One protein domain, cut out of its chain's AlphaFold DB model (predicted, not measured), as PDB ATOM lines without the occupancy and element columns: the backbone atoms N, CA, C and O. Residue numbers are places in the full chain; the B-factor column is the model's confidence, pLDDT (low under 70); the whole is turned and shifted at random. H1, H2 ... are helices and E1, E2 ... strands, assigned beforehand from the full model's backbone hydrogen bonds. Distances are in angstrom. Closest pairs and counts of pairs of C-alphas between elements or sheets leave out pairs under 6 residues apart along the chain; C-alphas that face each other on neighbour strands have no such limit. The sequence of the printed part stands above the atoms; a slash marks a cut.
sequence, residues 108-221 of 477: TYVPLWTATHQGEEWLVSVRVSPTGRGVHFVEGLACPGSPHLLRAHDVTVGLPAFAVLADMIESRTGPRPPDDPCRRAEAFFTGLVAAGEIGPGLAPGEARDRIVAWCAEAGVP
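What this domain is: This is residues 108 to 221 of the 477 residues of an uncharacterized protein of Actinoplanes italicus (UniProt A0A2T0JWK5). A twisted four-stranded sheet has three helices over one face and its other face bare. H2 covers the E1 and E2 side and H3 the E3 and E4 side, both running along the strands, while H1 stands up from the sheet near the start of E3 and the end of E4. The printed part has 114 residues with four named strands followed by three named helices, in the order E1 E2 E3 E4 H1 H2 H3; the sheet's order is E1 - E2 - E3 - E4, all antiparallel, and the class is mixed, helices and strands. The whole is compact, with a radius of gyration of the C-alphas of 13.8 A and spans of 39 by 29 by 23 A.

How they stand to each other: E1, residues 108 to 117, E2, residues 120 to 129, E3, residues 134 to 142, and E4, residues 151 to 157, form a meander, each strand the antiparallel neighbour of the one before. In the hairpin of E1 and E2, N 110 and O 126 are 2.8 A apart, within hydrogen-bond range; E1 bends by 52 degrees at residue 112. In the hairpin of E2 and E3, N 125 and O 138 are at 2.9 A, and in that of E3 and E4, N 137 and O 155 are at 2.8 A. The sheet and the helices make two layers, helices on one face of a sheet: H1, residues 159 to 173, H2, residues 181 to 194, and H3, residues 206 to 217, are on the same face of the sheet E1 E2 E3 E4. H2 has a height over the sheet of 8.8 A; its closest C-alphas to E2 are those of Val 128 and Cys 182, 5.8 A apart. H3 has a height of 9.9 A; its closest C-alphas to E4 are those of His 153 and Arg 208, 6.4 A apart. H1 lies over E4 at a height of 12.1 A, and its line rises 56 degrees out of the local plane. H1 and H2 touch, the closest C-alphas being those of Ala 166 and Phe 188, 6.8 A apart; they run the same way at a steep tilt of 35.1 degrees, only just past shallow. H1 and H3 are close but not clearly touching, with the C-alphas of Leu 165 and Cys 215 closest at 6.5 A. H2 and H3 are apart. Every O i to N i+4 pair is within hydrogen-bond range in H2 and H3, and 10 of 11 are in H1.

Where its parts are: E1 begins at C-alpha 108 (100.971, 21.581, -51.572) and is 25.5 A long; E2 is 27.6 A, E3 24.3 A and E4 19.6 A. H1 is 20.1 A, H2 19.6 A and H3 16.3 A, ending at C-alpha 217 (94.832, 24.597, -25.775).

The domain as a whole: The C-alphas farthest apart, those of Gly 145 and Ser 171, are 41.9 A apart. The printed part has no cut, and the link from H2 to H3, 11 residues, is long. The mean pLDDT of the printed part is 79.8; residues 119 to 120, 130 to 133, 142 to 152 and 173 to 179 are under 70.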
ATOM      1  N   THR A 108      99.656  20.940 -51.621       88.94
ATOM      2  CA  THR A 108     100.971  21.581 -51.572       88.94
ATOM      3  C   THR A 108     101.758  20.963 -50.432       88.94
ATOM      4  O   THR A 108     101.277  20.952 -49.300       88.94
ATOM      5  N   TYR A 109     102.944  20.443 -50.721       88.81
ATOM      6  CA  TYR A 109     103.879  19.936 -49.726       88.81
ATOM      7  C   TYR A 109     105.012  20.938 -49.535       88.81
ATOM      8  O   TYR A 109     105.655  21.357 -50.498       88.81
ATOM      9  N   VAL A 110     105.256  21.279 -48.277       89.00
ATOM     10  CA  VAL A 110     106.300  22.185 -47.812       89.00
ATOM     11  C   VAL A 110     107.203  21.383 -46.878       89.00
ATOM     12  O   VAL A 110     106.797  21.082 -45.753       89.00
ATOM     13  N   PRO A 111     108.386  20.946 -47.334       89.12
ATOM     14  CA  PRO A 111     109.370  20.324 -46.455       89.12
ATOM     15  C   PRO A 111     109.829  21.331 -45.401       89.12
ATOM     16  O   PRO A 111     110.155  22.463 -45.742       89.12
ATOM     17  N   LEU A 112     109.832  20.924 -44.133       88.88
ATOM     18  CA  LEU A 112     110.269  21.768 -43.024       88.88
ATOM     19  C   LEU A 112     111.723  21.468 -42.652       88.88
ATOM     20  O   LEU A 112     112.551  22.369 -42.615       88.88
ATOM     21  N   TRP A 113     112.043  20.195 -42.402       88.88
ATOM     22  CA  TRP A 113     113.415  19.749 -42.171       88.88
ATOM     23  C   TRP A 113     113.609  18.283 -42.540       88.88
ATOM     24  O   TRP A 113     112.663  17.493 -42.624       88.88
ATOM     25  N   THR A 114     114.877  17.936 -42.727       86.69
ATOM     26  CA  THR A 114     115.362  16.568 -42.868       86.69
ATOM     27  C   THR A 114     116.467  16.336 -41.842       86.69
ATOM     28  O   THR A 114     117.349  17.180 -41.696       86.69
ATOM     29  N   ALA A 115     116.437  15.217 -41.131       84.88
ATOM     30  CA  ALA A 115     117.449  14.848 -40.145       84.88
ATOM     31  C   ALA A 115     117.756  13.349 -40.218       84.88
ATOM     32  O   ALA A 115     117.089  12.604 -40.929       84.88
ATOM     33  N   THR A 116     118.773  12.896 -39.489       80.81
ATOM     34  CA  THR A 116     119.022  11.463 -39.293       80.81
ATOM     35  C   THR A 116     118.730  11.114 -37.843       80.81
ATOM     36  O   THR A 116     119.284  11.733 -36.938       80.81
ATOM     37  N   HIS A 117     117.877  10.120 -37.613       72.50
ATOM     38  CA  HIS A 117     117.560   9.610 -36.285       72.50
ATOM     39  C   HIS A 117     117.781   8.098 -36.268       72.50
ATOM     40  O   HIS A 117     117.137   7.372 -37.016       72.50
ATOM     41  N   GLN A 118     118.723   7.619 -35.448       71.69
ATOM     42  CA  GLN A 118     119.068   6.189 -35.348       71.69
ATOM     43  C   GLN A 118     119.403   5.518 -36.702       71.69
ATOM     44  O   GLN A 118     119.103   4.348 -36.926       71.69
ATOM     45  N   GLY A 119     120.029   6.264 -37.620       68.25
ATOM     46  CA  GLY A 119     120.370   5.783 -38.967       68.25
ATOM     47  C   GLY A 119     119.208   5.795 -39.970       68.25
ATOM     48  O   GLY A 119     119.402   5.413 -41.122       68.25
ATOM     49  N   GLU A 120     118.020   6.251 -39.564       68.94
ATOM     50  CA  GLU A 120     116.859   6.465 -40.429       68.94
ATOM     51  C   GLU A 120     116.747   7.947 -40.817       68.94
ATOM     52  O   GLU A 120     117.057   8.846 -40.031       68.94
ATOM     53  N   GLU A 121     116.313   8.214 -42.046       78.12
ATOM     54  CA  GLU A 121     116.109   9.563 -42.569       78.12
ATOM     55  C   GLU A 121     114.764  10.100 -42.070       78.12
ATOM     56  O   GLU A 121     113.698   9.606 -42.428       78.12
ATOM     57  N   TRP A 122     114.801  11.124 -41.233       80.81
ATOM     58  CA  TRP A 122     113.633  11.782 -40.673       80.81
ATOM     59  C   TRP A 122     113.221  12.959 -41.557       80.81
ATOM     60  O   TRP A 122     113.943  13.943 -41.670       80.81
ATOM     61  N   LEU A 123     112.068  12.844 -42.206       84.69
ATOM     62  CA  LEU A 123     111.497  13.777 -43.168       84.69
ATOM     63  C   LEU A 123     110.247  14.428 -42.585       84.69
ATOM     64  O   LEU A 123     109.219  13.769 -42.426       84.69
ATOM     65  N   VAL A 124     110.291  15.732 -42.331       85.19
ATOM     66  CA  VAL A 124     109.142  16.458 -41.785       85.19
ATOM     67  C   VAL A 124     108.644  17.481 -42.785       85.19
ATOM     68  O   VAL A 124     109.413  18.234 -43.380       85.19
ATOM     69  N   SER A 125     107.335  17.487 -43.013       89.06
ATOM     70  CA  SER A 125     106.697  18.358 -43.991       89.06
ATOM     71  C   SER A 125     105.301  18.765 -43.557       89.06
ATOM     72  O   SER A 125     104.614  18.052 -42.827       89.06
ATOM     73  N   VAL A 126     104.850  19.899 -44.073       88.94
ATOM     74  CA  VAL A 126     103.461  20.329 -43.980       88.94
ATOM     75  C   VAL A 126     102.816  20.141 -45.331       88.94
ATOM     76  O   VAL A 126     103.363  20.491 -46.374       88.94
ATOM     77  N   ARG A 127     101.626  19.565 -45.312       88.19
ATOM     78  CA  ARG A 127     100.802  19.340 -46.483       88.19
ATOM     79  C   ARG A 127      99.522  20.142 -46.348       88.19
ATOM     80  O   ARG A 127      98.706  19.861 -45.476       88.19
ATOM     81  N   VAL A 128      99.304  21.079 -47.255       85.44
ATOM     82  CA  VAL A 128      98.097  21.907 -47.292       85.44
ATOM     83  C   VAL A 128      97.214  21.450 -48.441       85.44
ATOM     84  O   VAL A 128      97.678  21.323 -49.574       85.44
ATOM     85  N   SER A 129      95.943  21.174 -48.160       83.31
ATOM     86  CA  SER A 129      94.960  20.811 -49.179       83.31
ATOM     87  C   SER A 129      93.821  21.833 -49.195       83.31
ATOM     88  O   SER A 129      92.955  21.767 -48.320       83.31
ATOM     89  N   PRO A 130      93.797  22.762 -50.171       69.88
ATOM     90  CA  PRO A 130      92.773  23.806 -50.240       69.88
ATOM     91  C   PRO A 130      91.372  23.248 -50.532       69.88
ATOM     92  O   PRO A 130      90.383  23.801 -50.072       69.88
ATOM     93  N   THR A 131      91.286  22.119 -51.245       65.44
ATOM     94  CA  THR A 131      90.028  21.431 -51.591       65.44
ATOM     95  C   THR A 131      89.717  20.239 -50.677       65.44
ATOM     96  O   THR A 131      88.770  19.495 -50.925       65.44
ATOM     97  N   GLY A 132      90.536  20.003 -49.644       63.09
ATOM     98  CA  GLY A 132      90.546  18.757 -48.875       63.09
ATOM     99  C   GLY A 132      90.438  18.935 -47.361       63.09
ATOM    100  O   GLY A 132      89.753  19.812 -46.851       63.09
ATOM    101  N   ARG A 133      91.111  18.047 -46.616       67.44
ATOM    102  CA  ARG A 133      91.015  17.915 -45.146       67.44
ATOM    103  C   ARG A 133      91.753  19.011 -44.346       67.44
ATOM    104  O   ARG A 133      91.827  18.898 -43.127       67.44
ATOM    105  N   GLY A 134      92.263  20.048 -45.014       85.06
ATOM    106  CA  GLY A 134      92.942  21.192 -44.403       85.06
ATOM    107  C   GLY A 134      94.467  21.095 -44.375       85.06
ATOM    108  O   GLY A 134      95.092  20.715 -45.370       85.06
ATOM    109  N   VAL A 135      95.062  21.501 -43.255       87.56
ATOM    110  CA  VAL A 135      96.508  21.512 -43.011       87.56
ATOM    111  C   VAL A 135      96.909  20.222 -42.311       87.56
ATOM    112  O   VAL A 135      96.308  19.822 -41.316       87.56
ATOM    113  N   HIS A 136      97.928  19.560 -42.842       88.62
ATOM    114  CA  HIS A 136      98.463  18.317 -42.313       88.62
ATOM    115  C   HIS A 136      99.933  18.501 -41.964       88.62
ATOM    116  O   HIS A 136     100.762  18.637 -42.861       88.62
ATOM    117  N   PHE A 137     100.266  18.453 -40.686       88.69
ATOM    118  CA  PHE A 137     101.639  18.237 -40.262       88.69
ATOM    119  C   PHE A 137     101.958  16.749 -40.420       88.69
ATOM    120  O   PHE A 137     101.192  15.910 -39.944       88.69
ATOM    121  N   VAL A 138     103.032  16.422 -41.136       85.69
ATOM    122  CA  VAL A 138     103.451  15.045 -41.409       85.69
ATOM    123  C   VAL A 138     104.914  14.896 -41.044       85.69
ATOM    124  O   VAL A 138     105.793  15.505 -41.651       85.69
ATOM    125  N   GLU A 139     105.160  14.017 -40.095       84.62
ATOM    126  CA  GLU A 139     106.476  13.684 -39.598       84.62
ATOM    127  C   GLU A 139     106.793  12.232 -39.960       84.62
ATOM    128  O   GLU A 139     106.140  11.312 -39.479       84.62
ATOM    129  N   GLY A 140     107.753  12.035 -40.855       77.81
ATOM    130  CA  GLY A 140     108.035  10.769 -41.512       77.81
ATOM    131  C   GLY A 140     109.418  10.205 -41.170       77.81
ATOM    132  O   GLY A 140     110.378  10.931 -41.344       77.81
ATOM    133  N   LEU A 141     109.592   8.940 -40.784       70.06
ATOM    134  CA  LEU A 141     110.917   8.278 -40.810       70.06
ATOM    135  C   LEU A 141     111.011   7.389 -42.046       70.06
ATOM    136  O   LEU A 141     110.063   6.674 -42.339       70.06
ATOM    137  N   ALA A 142     112.115   7.423 -42.781       65.56
ATOM    138  CA  ALA A 142     112.363   6.627 -43.975       65.56
ATOM    139  C   ALA A 142     113.663   5.831 -43.815       65.56
ATOM    140  O   ALA A 142     114.696   6.392 -43.451       65.56
ATOM    141  N   CYS A 143     113.652   4.533 -44.131       54.22
ATOM    142  CA  CYS A 143     114.904   3.778 -44.170       54.22
ATOM    143  C   CYS A 143     115.752   4.216 -45.369       54.22
ATOM    144  O   CYS A 143     115.208   4.481 -46.453       54.22
ATOM    145  N   PRO A 144     117.087   4.178 -45.225       51.38
ATOM    146  CA  PRO A 144     117.991   4.154 -46.366       51.38
ATOM    147  C   PRO A 144     117.549   3.071 -47.364       51.38
ATOM    148  O   PRO A 144     117.275   1.937 -46.981       51.38
ATOM    149  N   GLY A 145     117.416   3.433 -48.643       47.94
ATOM    150  CA  GLY A 145     117.002   2.508 -49.709       47.94
ATOM    151  C   GLY A 145     115.493   2.266 -49.864       47.94
ATOM    152  O   GLY A 145     115.096   1.732 -50.892       47.94
ATOM    153  N   SER A 146     114.633   2.699 -48.933       48.94
ATOM    154  CA  SER A 146     113.176   2.640 -49.141       48.94
ATOM    155  C   SER A 146     112.664   3.927 -49.803       48.94
ATOM    156  O   SER A 146     113.036   5.029 -49.375       48.94
ATOM    157  N   PRO A 147     111.800   3.852 -50.829       46.75
ATOM    158  CA  PRO A 147     111.131   5.023 -51.390       46.75
ATOM    159  C   PRO A 147     109.917   5.479 -50.556       46.75
ATOM    160  O   PRO A 147     109.273   6.462 -50.921       46.75
ATOM    161  N   HIS A 148     109.592   4.795 -49.451       51.31
ATOM    162  CA  HIS A 148     108.414   5.061 -48.620       51.31
ATOM    163  C   HIS A 148     108.780   5.558 -47.210       51.31
ATOM    164  O   HIS A 148     109.831   5.221 -46.664       51.31
ATOM    165  N   LEU A 149     107.889   6.362 -46.614       54.69
ATOM    166  CA  LEU A 149     107.946   6.721 -45.192       54.69
ATOM    167  C   LEU A 149     107.483   5.509 -44.360       54.69
ATOM    168  O   LEU A 149     106.355   5.057 -44.527       54.69
ATOM    169  N   LEU A 150     108.347   5.007 -43.481       51.53
ATOM    170  CA  LEU A 150     108.145   3.869 -42.572       51.53
ATOM    171  C   LEU A 150     107.346   4.210 -41.312       51.53
ATOM    172  O   LEU A 150     106.613   3.389 -40.762       51.53
ATOM    173  N   ARG A 151     107.489   5.435 -40.811       56.00
ATOM    174  CA  ARG A 151     106.703   5.942 -39.680       56.00
ATOM    175  C   ARG A 151     106.135   7.269 -40.089       56.00
ATOM    176  O   ARG A 151     106.902   8.081 -40.572       56.00
ATOM    177  N   ALA A 152     104.837   7.481 -39.920       65.00
ATOM    178  CA  ALA A 152     104.235   8.789 -40.113       65.00
ATOM    179  C   ALA A 152     103.488   9.175 -38.834       65.00
ATOM    180  O   ALA A 152     102.518   8.514 -38.464       65.00
ATOM    181  N   HIS A 153     103.937  10.225 -38.154       74.75
ATOM    182  CA  HIS A 153     103.119  10.936 -37.180       74.75
ATOM    183  C   HIS A 153     102.409  12.052 -37.930       74.75
ATOM    184  O   HIS A 153     103.059  12.888 -38.559       74.75
ATOM    185  N   ASP A 154     101.079  12.045 -37.914       82.38
ATOM    186  CA  ASP A 154     100.310  13.104 -38.553       82.38
ATOM    187  C   ASP A 154      99.409  13.852 -37.567       82.38
ATOM    188  O   ASP A 154      98.890  13.310 -36.584       82.38
ATOM    189  N   VAL A 155      99.236  15.140 -37.850       85.50
ATOM    190  CA  VAL A 155      98.184  15.969 -37.269       85.50
ATOM    191  C   VAL A 155      97.487  16.676 -38.409       85.50
ATOM    192  O   VAL A 155      98.118  17.309 -39.247       85.50
ATOM    193  N   THR A 156      96.171  16.552 -38.453       88.62
ATOM    194  CA  THR A 156      95.293  17.161 -39.442       88.62
ATOM    195  C   THR A 156      94.380  18.158 -38.749       88.62
ATOM    196  O   THR A 156      93.636  17.787 -37.839       88.62
ATOM    197  N   VAL A 157      94.380  19.392 -39.238       88.44
ATOM    198  CA  VAL A 157      93.523  20.479 -38.766       88.44
ATOM    199  C   VAL A 157      92.788  21.068 -39.971       88.44
ATOM    200  O   VAL A 157      93.404  21.370 -40.993       88.44
ATOM    201  N   GLY A 158      91.462  21.211 -39.889       87.75
ATOM    202  CA  GLY A 158      90.679  21.848 -40.959       87.75
ATOM    203  C   GLY A 158      91.076  23.318 -41.144       87.75
ATOM    204  O   GLY A 158      91.477  23.948 -40.174       87.75
ATOM    205  N   LEU A 159      90.948  23.892 -42.349       86.44
ATOM    206  CA  LEU A 159      91.405  25.273 -42.616       86.44
ATOM    207  C   LEU A 159      90.841  26.329 -41.638       86.44
ATOM    208  O   LEU A 159      91.640  27.120 -41.138       86.44
ATOM    209  N   PRO A 160      89.535  26.332 -41.286       85.75
ATOM    210  CA  PRO A 160      89.012  27.299 -40.314       85.75
ATOM    211  C   PRO A 160      89.608  27.118 -38.912       85.75
ATOM    212  O   PRO A 160      89.961  28.086 -38.252       85.75
ATOM    213  N   ALA A 161      89.770  25.866 -38.476       86.81
ATOM    214  CA  ALA A 161      90.386  25.528 -37.195       86.81
ATOM    215  C   ALA A 161      91.887  25.865 -37.171       86.81
ATOM    216  O   ALA A 161      92.416  26.294 -36.151       86.81
ATOM    217  N   PHE A 162      92.570  25.717 -38.309       87.75
ATOM    218  CA  PHE A 162      93.973  26.077 -38.447       87.75
ATOM    219  C   PHE A 162      94.182  27.587 -38.319       87.75
ATOM    220  O   PHE A 162      95.154  27.987 -37.696       87.75
ATOM    221  N   ALA A 163      93.277  28.419 -38.847       85.94
ATOM    222  CA  ALA A 163      93.371  29.871 -38.681       85.94
ATOM    223  C   ALA A 163      93.356  30.277 -37.196       85.94
ATOM    224  O   ALA A 163      94.223  31.030 -36.774       85.94
ATOM    225  N   VAL A 164      92.455  29.689 -36.398       86.31
ATOM    226  CA  VAL A 164      92.385  29.919 -34.942       86.31
ATOM    227  C   VAL A 164      93.667  29.466 -34.237       86.31
ATOM    228  O   VAL A 164      94.209  30.192 -33.405       86.31
ATOM    229  N   LEU A 165      94.177  28.279 -34.588       85.94
ATOM    230  CA  LEU A 165      95.439  27.767 -34.047       85.94
ATOM    231  C   LEU A 165      96.619  28.686 -34.395       85.94
ATOM    232  O   LEU A 165      97.447  28.979 -33.534       85.94
ATOM    233  N   ALA A 166      96.686  29.127 -35.652       85.06
ATOM    234  CA  ALA A 166      97.724  30.012 -36.143       85.06
ATOM    235  C   ALA A 166      97.661  31.367 -35.430       85.06
ATOM    236  O   ALA A 166      98.673  31.770 -34.877       85.06
ATOM    237  N   ASP A 167      96.488  32.000 -35.321       85.31
ATOM    238  CA  ASP A 167      96.310  33.276 -34.609       85.31
ATOM    239  C   ASP A 167      96.773  33.184 -33.143       85.31
ATOM    240  O   ASP A 167      97.495  34.059 -32.656       85.31
ATOM    241  N   MET A 168      96.404  32.104 -32.439       84.56
ATOM    242  CA  MET A 168      96.799  31.889 -31.043       84.56
ATOM    243  C   MET A 168      98.324  31.840 -30.887       84.56
ATOM    244  O   MET A 168      98.876  32.472 -29.988       84.56
ATOM    245  N   ILE A 169      99.009  31.092 -31.746       78.31
ATOM    246  CA  ILE A 169     100.453  30.870 -31.643       78.31
ATOM    247  C   ILE A 169     101.245  32.047 -32.236       78.31
ATOM    248  O   ILE A 169     102.222  32.483 -31.636       78.31
ATOM    249  N   GLU A 170     100.796  32.637 -33.345       80.81
ATOM    250  CA  GLU A 170     101.418  33.812 -33.975       80.81
ATOM    251  C   GLU A 170     101.353  35.048 -33.072       80.81
ATOM    252  O   GLU A 170     102.290  35.849 -33.065       80.81
ATOM    253  N   SER A 171     100.316  35.169 -32.228       77.12
ATOM    254  CA  SER A 171     100.264  36.202 -31.181       77.12
ATOM    255  C   SER A 171     101.428  36.113 -30.182       77.12
ATOM    256  O   SER A 171     101.772  37.112 -29.550       77.12
ATOM    257  N   ARG A 172     102.067  34.938 -30.071       74.56
ATOM    258  CA  ARG A 172     103.246  34.686 -29.231       74.56
ATOM    259  C   ARG A 172     104.560  34.891 -29.990       74.56
ATOM    260  O   ARG A 172     105.567  35.183 -29.356       74.56
ATOM    261  N   THR A 173     104.565  34.743 -31.319       68.06
ATOM    262  CA  THR A 173     105.796  34.662 -32.130       68.06
ATOM    263  C   THR A 173     106.032  35.834 -33.092       68.06
ATOM    264  O   THR A 173     107.147  35.968 -33.590       68.06
ATOM    265  N   GLY A 174     105.061  36.731 -33.317       55.88
ATOM    266  CA  GLY A 174     105.331  38.124 -33.712       55.88
ATOM    267  C   GLY A 174     105.033  38.609 -35.146       55.88
ATOM    268  O   GLY A 174     104.894  39.823 -35.293       55.88
ATOM    269  N   PRO A 175     104.902  37.792 -36.210       57.28
ATOM    270  CA  PRO A 175     104.502  38.321 -37.516       57.28
ATOM    271  C   PRO A 175     103.045  38.012 -37.881       57.28
ATOM    272  O   PRO A 175     102.528  36.925 -37.641       57.28
ATOM    273  N   ARG A 176     102.404  38.991 -38.534       56.19
ATOM    274  CA  ARG A 176     101.072  38.861 -39.132       56.19
ATOM    275  C   ARG A 176     101.195  38.108 -40.471       56.19
ATOM    276  O   ARG A 176     101.987  38.535 -41.314       56.19
ATOM    277  N   PRO A 177     100.468  37.004 -40.678       61.97
ATOM    278  CA  PRO A 177     100.701  36.101 -41.802       61.97
ATOM    279  C   PRO A 177     100.011  36.533 -43.113       61.97
ATOM    280  O   PRO A 177      99.129  37.390 -43.096       61.97
ATOM    281  N   PRO A 178     100.390  35.918 -44.254       63.88
ATOM    282  CA  PRO A 178      99.742  36.125 -45.550       63.88
ATOM    283  C   PRO A 178      98.275  35.655 -45.595       63.88
ATOM    284  O   PRO A 178      97.907  34.703 -44.911       63.88
ATOM    285  N   ASP A 179      97.470  36.255 -46.485       68.69
ATOM    286  CA  ASP A 179      96.047  35.906 -46.688       68.69
ATOM    287  C   ASP A 179      95.831  34.518 -47.327       68.69
ATOM    288  O   ASP A 179      94.777  33.905 -47.157       68.69
ATOM    289  N   ASP A 180      96.821  33.997 -48.063       79.81
ATOM    290  CA  ASP A 180      96.748  32.662 -48.671       79.81
ATOM    291  C   ASP A 180      96.967  31.558 -47.614       79.81
ATOM    292  O   ASP A 180      98.055  31.492 -47.032       79.81
ATOM    293  N   PRO A 181      96.011  30.628 -47.400       73.50
ATOM    294  CA  PRO A 181      96.126  29.590 -46.375       73.50
ATOM    295  C   PRO A 181      97.349  28.679 -46.536       73.50
ATOM    296  O   PRO A 181      97.882  28.189 -45.540       73.50
ATOM    297  N   CYS A 182      97.808  28.441 -47.774       73.25
ATOM    298  CA  CYS A 182      99.001  27.629 -48.013       73.25
ATOM    299  C   CYS A 182     100.265  28.355 -47.549       73.25
ATOM    300  O   CYS A 182     101.045  27.784 -46.788       73.25
ATOM    301  N   ARG A 183     100.445  29.613 -47.966       80.56
ATOM    302  CA  ARG A 183     101.561  30.459 -47.524       80.56
ATOM    303  C   ARG A 183     101.510  30.745 -46.028       80.56
ATOM    304  O   ARG A 183     102.562  30.794 -45.402       80.56
ATOM    305  N   ARG A 184     100.320  30.899 -45.441       83.69
ATOM    306  CA  ARG A 184     100.159  31.055 -43.991       83.69
ATOM    307  C   ARG A 184     100.625  29.815 -43.244       83.69
ATOM    308  O   ARG A 184     101.434  29.941 -42.338       83.69
ATOM    309  N   ALA A 185     100.180  28.623 -43.642       84.25
ATOM    310  CA  ALA A 185     100.631  27.383 -43.010       84.25
ATOM    311  C   ALA A 185     102.145  27.166 -43.157       84.25
ATOM    312  O   ALA A 185     102.814  26.787 -42.202       84.25
ATOM    313  N   GLU A 186     102.696  27.447 -44.335       84.50
ATOM    314  CA  GLU A 186     104.140  27.424 -44.582       84.50
ATOM    315  C   GLU A 186     104.901  28.383 -43.659       84.50
ATOM    316  O   GLU A 186     105.816  27.949 -42.958       84.50
ATOM    317  N   ALA A 187     104.501  29.656 -43.613       83.81
ATOM    318  CA  ALA A 187     105.123  30.669 -42.766       83.81
ATOM    319  C   ALA A 187     105.013  30.311 -41.279       83.81
ATOM    320  O   ALA A 187     106.001  30.398 -40.555       83.81
ATOM    321  N   PHE A 188     103.843  29.834 -40.853       87.62
ATOM    322  CA  PHE A 188     103.566  29.387 -39.494       87.62
ATOM    323  C   PHE A 188     104.542  28.299 -39.035       87.62
ATOM    324  O   PHE A 188     105.282  28.479 -38.070       87.62
ATOM    325  N   PHE A 189     104.593  27.174 -39.753       89.50
ATOM    326  CA  PHE A 189     105.441  26.052 -39.354       89.50
ATOM    327  C   PHE A 189     106.931  26.344 -39.545       89.50
ATOM    328  O   PHE A 189     107.734  25.916 -38.720       89.50
ATOM    329  N   THR A 190     107.312  27.101 -40.576       86.00
ATOM    330  CA  THR A 190     108.708  27.542 -40.755       86.00
ATOM    331  C   THR A 190     109.137  28.471 -39.618       86.00
ATOM    332  O   THR A 190     110.247  28.341 -39.108       86.00
ATOM    333  N   GLY A 191     108.248  29.360 -39.165       85.56
ATOM    334  CA  GLY A 191     108.468  30.223 -38.005       85.56
ATOM    335  C   GLY A 191     108.657  29.430 -36.713       85.56
ATOM    336  O   GLY A 191     109.589  29.708 -35.964       85.56
ATOM    337  N   LEU A 192     107.849  28.390 -36.488       89.50
ATOM    338  CA  LEU A 192     108.018  27.492 -35.339       89.50
ATOM    339  C   LEU A 192     109.343  26.721 -35.376       89.50
ATOM    340  O   LEU A 192     109.963  26.532 -34.330       89.50
ATOM    341  N   VAL A 193     109.796  26.304 -36.563       89.31
ATOM    342  CA  VAL A 193     111.124  25.692 -36.733       89.31
ATOM    343  C   VAL A 193     112.230  26.690 -36.403       89.31
ATOM    344  O   VAL A 193     113.141  26.367 -35.646       89.31
ATOM    345  N   ALA A 194     112.144  27.911 -36.932       86.69
ATOM    346  CA  ALA A 194     113.133  28.959 -36.691       86.69
ATOM    347  C   ALA A 194     113.202  29.383 -35.212       86.69
ATOM    348  O   ALA A 194     114.282  29.686 -34.712       86.69
ATOM    349  N   ALA A 195     112.067  29.366 -34.507       85.56
ATOM    350  CA  ALA A 195     111.984  29.638 -33.074       85.56
ATOM    351  C   ALA A 195     112.454  28.463 -32.190       85.56
ATOM    352  O   ALA A 195     112.575  28.627 -30.979       85.56
ATOM    353  N   GLY A 196     112.712  27.281 -32.764       87.88
ATOM    354  CA  GLY A 196     113.078  26.075 -32.014       87.88
ATOM    355  C   GLY A 196     111.914  25.420 -31.257       87.88
ATOM    356  O   GLY A 196     112.134  24.514 -30.454       87.88
ATOM    357  N   GLU A 197     110.675  25.844 -31.517       89.75
ATOM    358  CA  GLU A 197     109.464  25.289 -30.899       89.75
ATOM    359  C   GLU A 197     109.152  23.880 -31.419       89.75
ATOM    360  O   GLU A 197     108.668  23.018 -30.684       89.75
ATOM    361  N   ILE A 198     109.464  23.630 -32.691       90.69
ATOM    362  CA  ILE A 198     109.530  22.304 -33.315       90.69
ATOM    363  C   ILE A 198     110.854  22.211 -34.080       90.69
ATOM    364  O   ILE A 198     111.426  23.232 -34.448       90.69
ATOM    365  N   GLY A 199     111.355  21.010 -34.361       88.88
ATOM    366  CA  GLY A 199     112.539  20.874 -35.209       88.88
ATOM    367  C   GLY A 199     113.345  19.602 -34.969       88.88
ATOM    368  O   GLY A 199     112.914  18.730 -34.212       88.88
ATOM    369  N   PRO A 200     114.537  19.502 -35.585       86.06
ATOM    370  CA  PRO A 200     115.359  18.293 -35.562       86.06
ATOM    371  C   PRO A 200     115.954  17.961 -34.184       86.06
ATOM    372  O   PRO A 200     116.457  16.859 -34.000       86.06
ATOM    373  N   GLY A 201     115.914  18.897 -33.228       84.06
ATOM    374  CA  GLY A 201     116.363  18.666 -31.851       84.06
ATOM    375  C   GLY A 201     115.368  17.887 -30.984       84.06
ATOM    376  O   GLY A 201     115.727  17.486 -29.881       84.06
ATOM    377  N   LEU A 202     114.137  17.684 -31.459       84.12
ATOM    378  CA  LEU A 202     113.107  16.919 -30.758       84.12
ATOM    379  C   LEU A 202     113.176  15.432 -31.121       84.12
ATOM    380  O   LEU A 202     113.604  15.072 -32.220       84.12
ATOM    381  N   ALA A 203     112.719  14.560 -30.223       81.44
ATOM    382  CA  ALA A 203     112.581  13.143 -30.548       81.44
ATOM    383  C   ALA A 203     111.403  12.910 -31.521       81.44
ATOM    384  O   ALA A 203     110.421  13.662 -31.490       81.44
ATOM    385  N   PRO A 204     111.439  11.852 -32.356       78.12
ATOM    386  CA  PRO A 204     110.340  11.571 -33.269       78.12
ATOM    387  C   PRO A 204     108.976  11.442 -32.569       78.12
ATOM    388  O   PRO A 204     108.793  10.675 -31.615       78.12
ATOM    389  N   GLY A 205     107.995  12.193 -33.055       77.69
ATOM    390  CA  GLY A 205     106.647  12.314 -32.511       77.69
ATOM    391  C   GLY A 205     106.460  13.458 -31.512       77.69
ATOM    392  O   GLY A 205     105.324  13.890 -31.333       77.69
ATOM    393  N   GLU A 206     107.517  14.010 -30.910       85.38
ATOM    394  CA  GLU A 206     107.375  15.114 -29.944       85.38
ATOM    395  C   GLU A 206     106.846  16.390 -30.605       85.38
ATOM    396  O   GLU A 206     106.016  17.090 -30.026       85.38
ATOM    397  N   ALA A 207     107.265  16.683 -31.841       88.69
ATOM    398  CA  ALA A 207     106.720  17.803 -32.606       88.69
ATOM    399  C   ALA A 207     105.208  17.628 -32.843       88.69
ATOM    400  O   ALA A 207     104.432  18.565 -32.648       88.69
ATOM    401  N   ARG A 208     104.773  16.408 -33.193       87.81
ATOM    402  CA  ARG A 208     103.350  16.053 -33.298       87.81
ATOM    403  C   ARG A 208     102.623  16.241 -31.965       87.81
ATOM    404  O   ARG A 208     101.526  16.794 -31.961       87.81
ATOM    405  N   ASP A 209     103.210  15.804 -30.855       87.31
ATOM    406  CA  ASP A 209     102.596  15.897 -29.527       87.31
ATOM    407  C   ASP A 209     102.428  17.352 -29.076       87.31
ATOM    408  O   ASP A 209     101.360  17.715 -28.581       87.31
ATOM    409  N   ARG A 210     103.418  18.215 -29.347       91.88
ATOM    410  CA  ARG A 210     103.314  19.667 -29.124       91.88
ATOM    411  C   ARG A 210     102.173  20.283 -29.929       91.88
ATOM    412  O   ARG A 210     101.347  20.994 -29.366       91.88
ATOM    413  N   ILE A 211     102.064  19.956 -31.219       90.69
ATOM    414  CA  ILE A 211     100.979  20.469 -32.072       90.69
ATOM    415  C   ILE A 211      99.611  19.994 -31.571       90.69
ATOM    416  O   ILE A 211      98.661  20.775 -31.556       90.69
ATOM    417  N   VAL A 212      99.492  18.737 -31.135       89.94
ATOM    418  CA  VAL A 212      98.262  18.208 -30.523       89.94
ATOM    419  C   VAL A 212      97.913  18.957 -29.237       89.94
ATOM    420  O   VAL A 212      96.751  19.322 -29.051       89.94
ATOM    421  N   ALA A 213      98.900  19.236 -28.383       90.88
ATOM    422  CA  ALA A 213      98.703  20.021 -27.169       90.88
ATOM    423  C   ALA A 213      98.229  21.450 -27.485       90.88
ATOM    424  O   ALA A 213      97.246  21.896 -26.899       90.88
ATOM    425  N   TRP A 214      98.832  22.129 -28.468       93.94
ATOM    426  CA  TRP A 214      98.372  23.451 -28.911       93.94
ATOM    427  C   TRP A 214      96.970  23.415 -29.516       93.94
ATOM    428  O   TRP A 214      96.191  24.343 -29.313       93.94
ATOM    429  N   CYS A 215      96.605  22.341 -30.224       91.31
ATOM    430  CA  CYS A 215      95.238  22.183 -30.714       91.31
ATOM    431  C   CYS A 215      94.233  22.080 -29.556       91.31
ATOM    432  O   CYS A 215      93.161  22.678 -29.617       91.31
ATOM    433  N   ALA A 216      94.575  21.332 -28.504       91.06
ATOM    434  CA  ALA A 216      93.744  21.218 -27.309       91.06
ATOM    435  C   ALA A 216      93.648  22.553 -26.548       91.06
ATOM    436  O   ALA A 216      92.552  22.947 -26.162       91.06
ATOM    437  N   GLU A 217      94.766  23.268 -26.400       91.88
ATOM    438  CA  GLU A 217      94.832  24.597 -25.775       91.88
ATOM    439  C   GLU A 217      93.961  25.623 -26.515       91.88
ATOM    440  O   GLU A 217      93.190  26.348 -25.891       91.88
ATOM    441  N   ALA A 218      94.017  25.633 -27.850       88.94
ATOM    442  CA  ALA A 218      93.208  26.513 -28.691       88.94
ATOM    443  C   ALA A 218      91.727  26.093 -28.780       88.94
ATOM    444  O   ALA A 218      90.935  26.771 -29.434       88.94
ATOM    445  N   GLY A 219      91.343  24.949 -28.197       91.56
ATOM    446  CA  GLY A 219      90.000  24.384 -28.333       91.56
ATOM    447  C   GLY A 219      89.638  23.999 -29.772       91.56
ATOM    448  O   GLY A 219      88.456  23.949 -30.118       91.56
ATOM    449  N   VAL A 220      90.632  23.746 -30.635       91.56
ATOM    450  CA  VAL A 220      90.396  23.467 -32.055       91.56
ATOM    451  C   VAL A 220      90.276  21.964 -32.327       91.56
ATOM    452  O   VAL A 220      91.089  21.155 -31.856       91.56
ATOM    453  N   PRO A 221      89.286  21.545 -33.135       87.69
ATOM    454  CA  PRO A 221      89.152  20.152 -33.515       87.69
ATOM    455  C   PRO A 221      90.316  19.744 -34.421       87.69
ATOM    456  O   PRO A 221      90.589  20.370 -35.448       87.69
TER     457      PRO A 221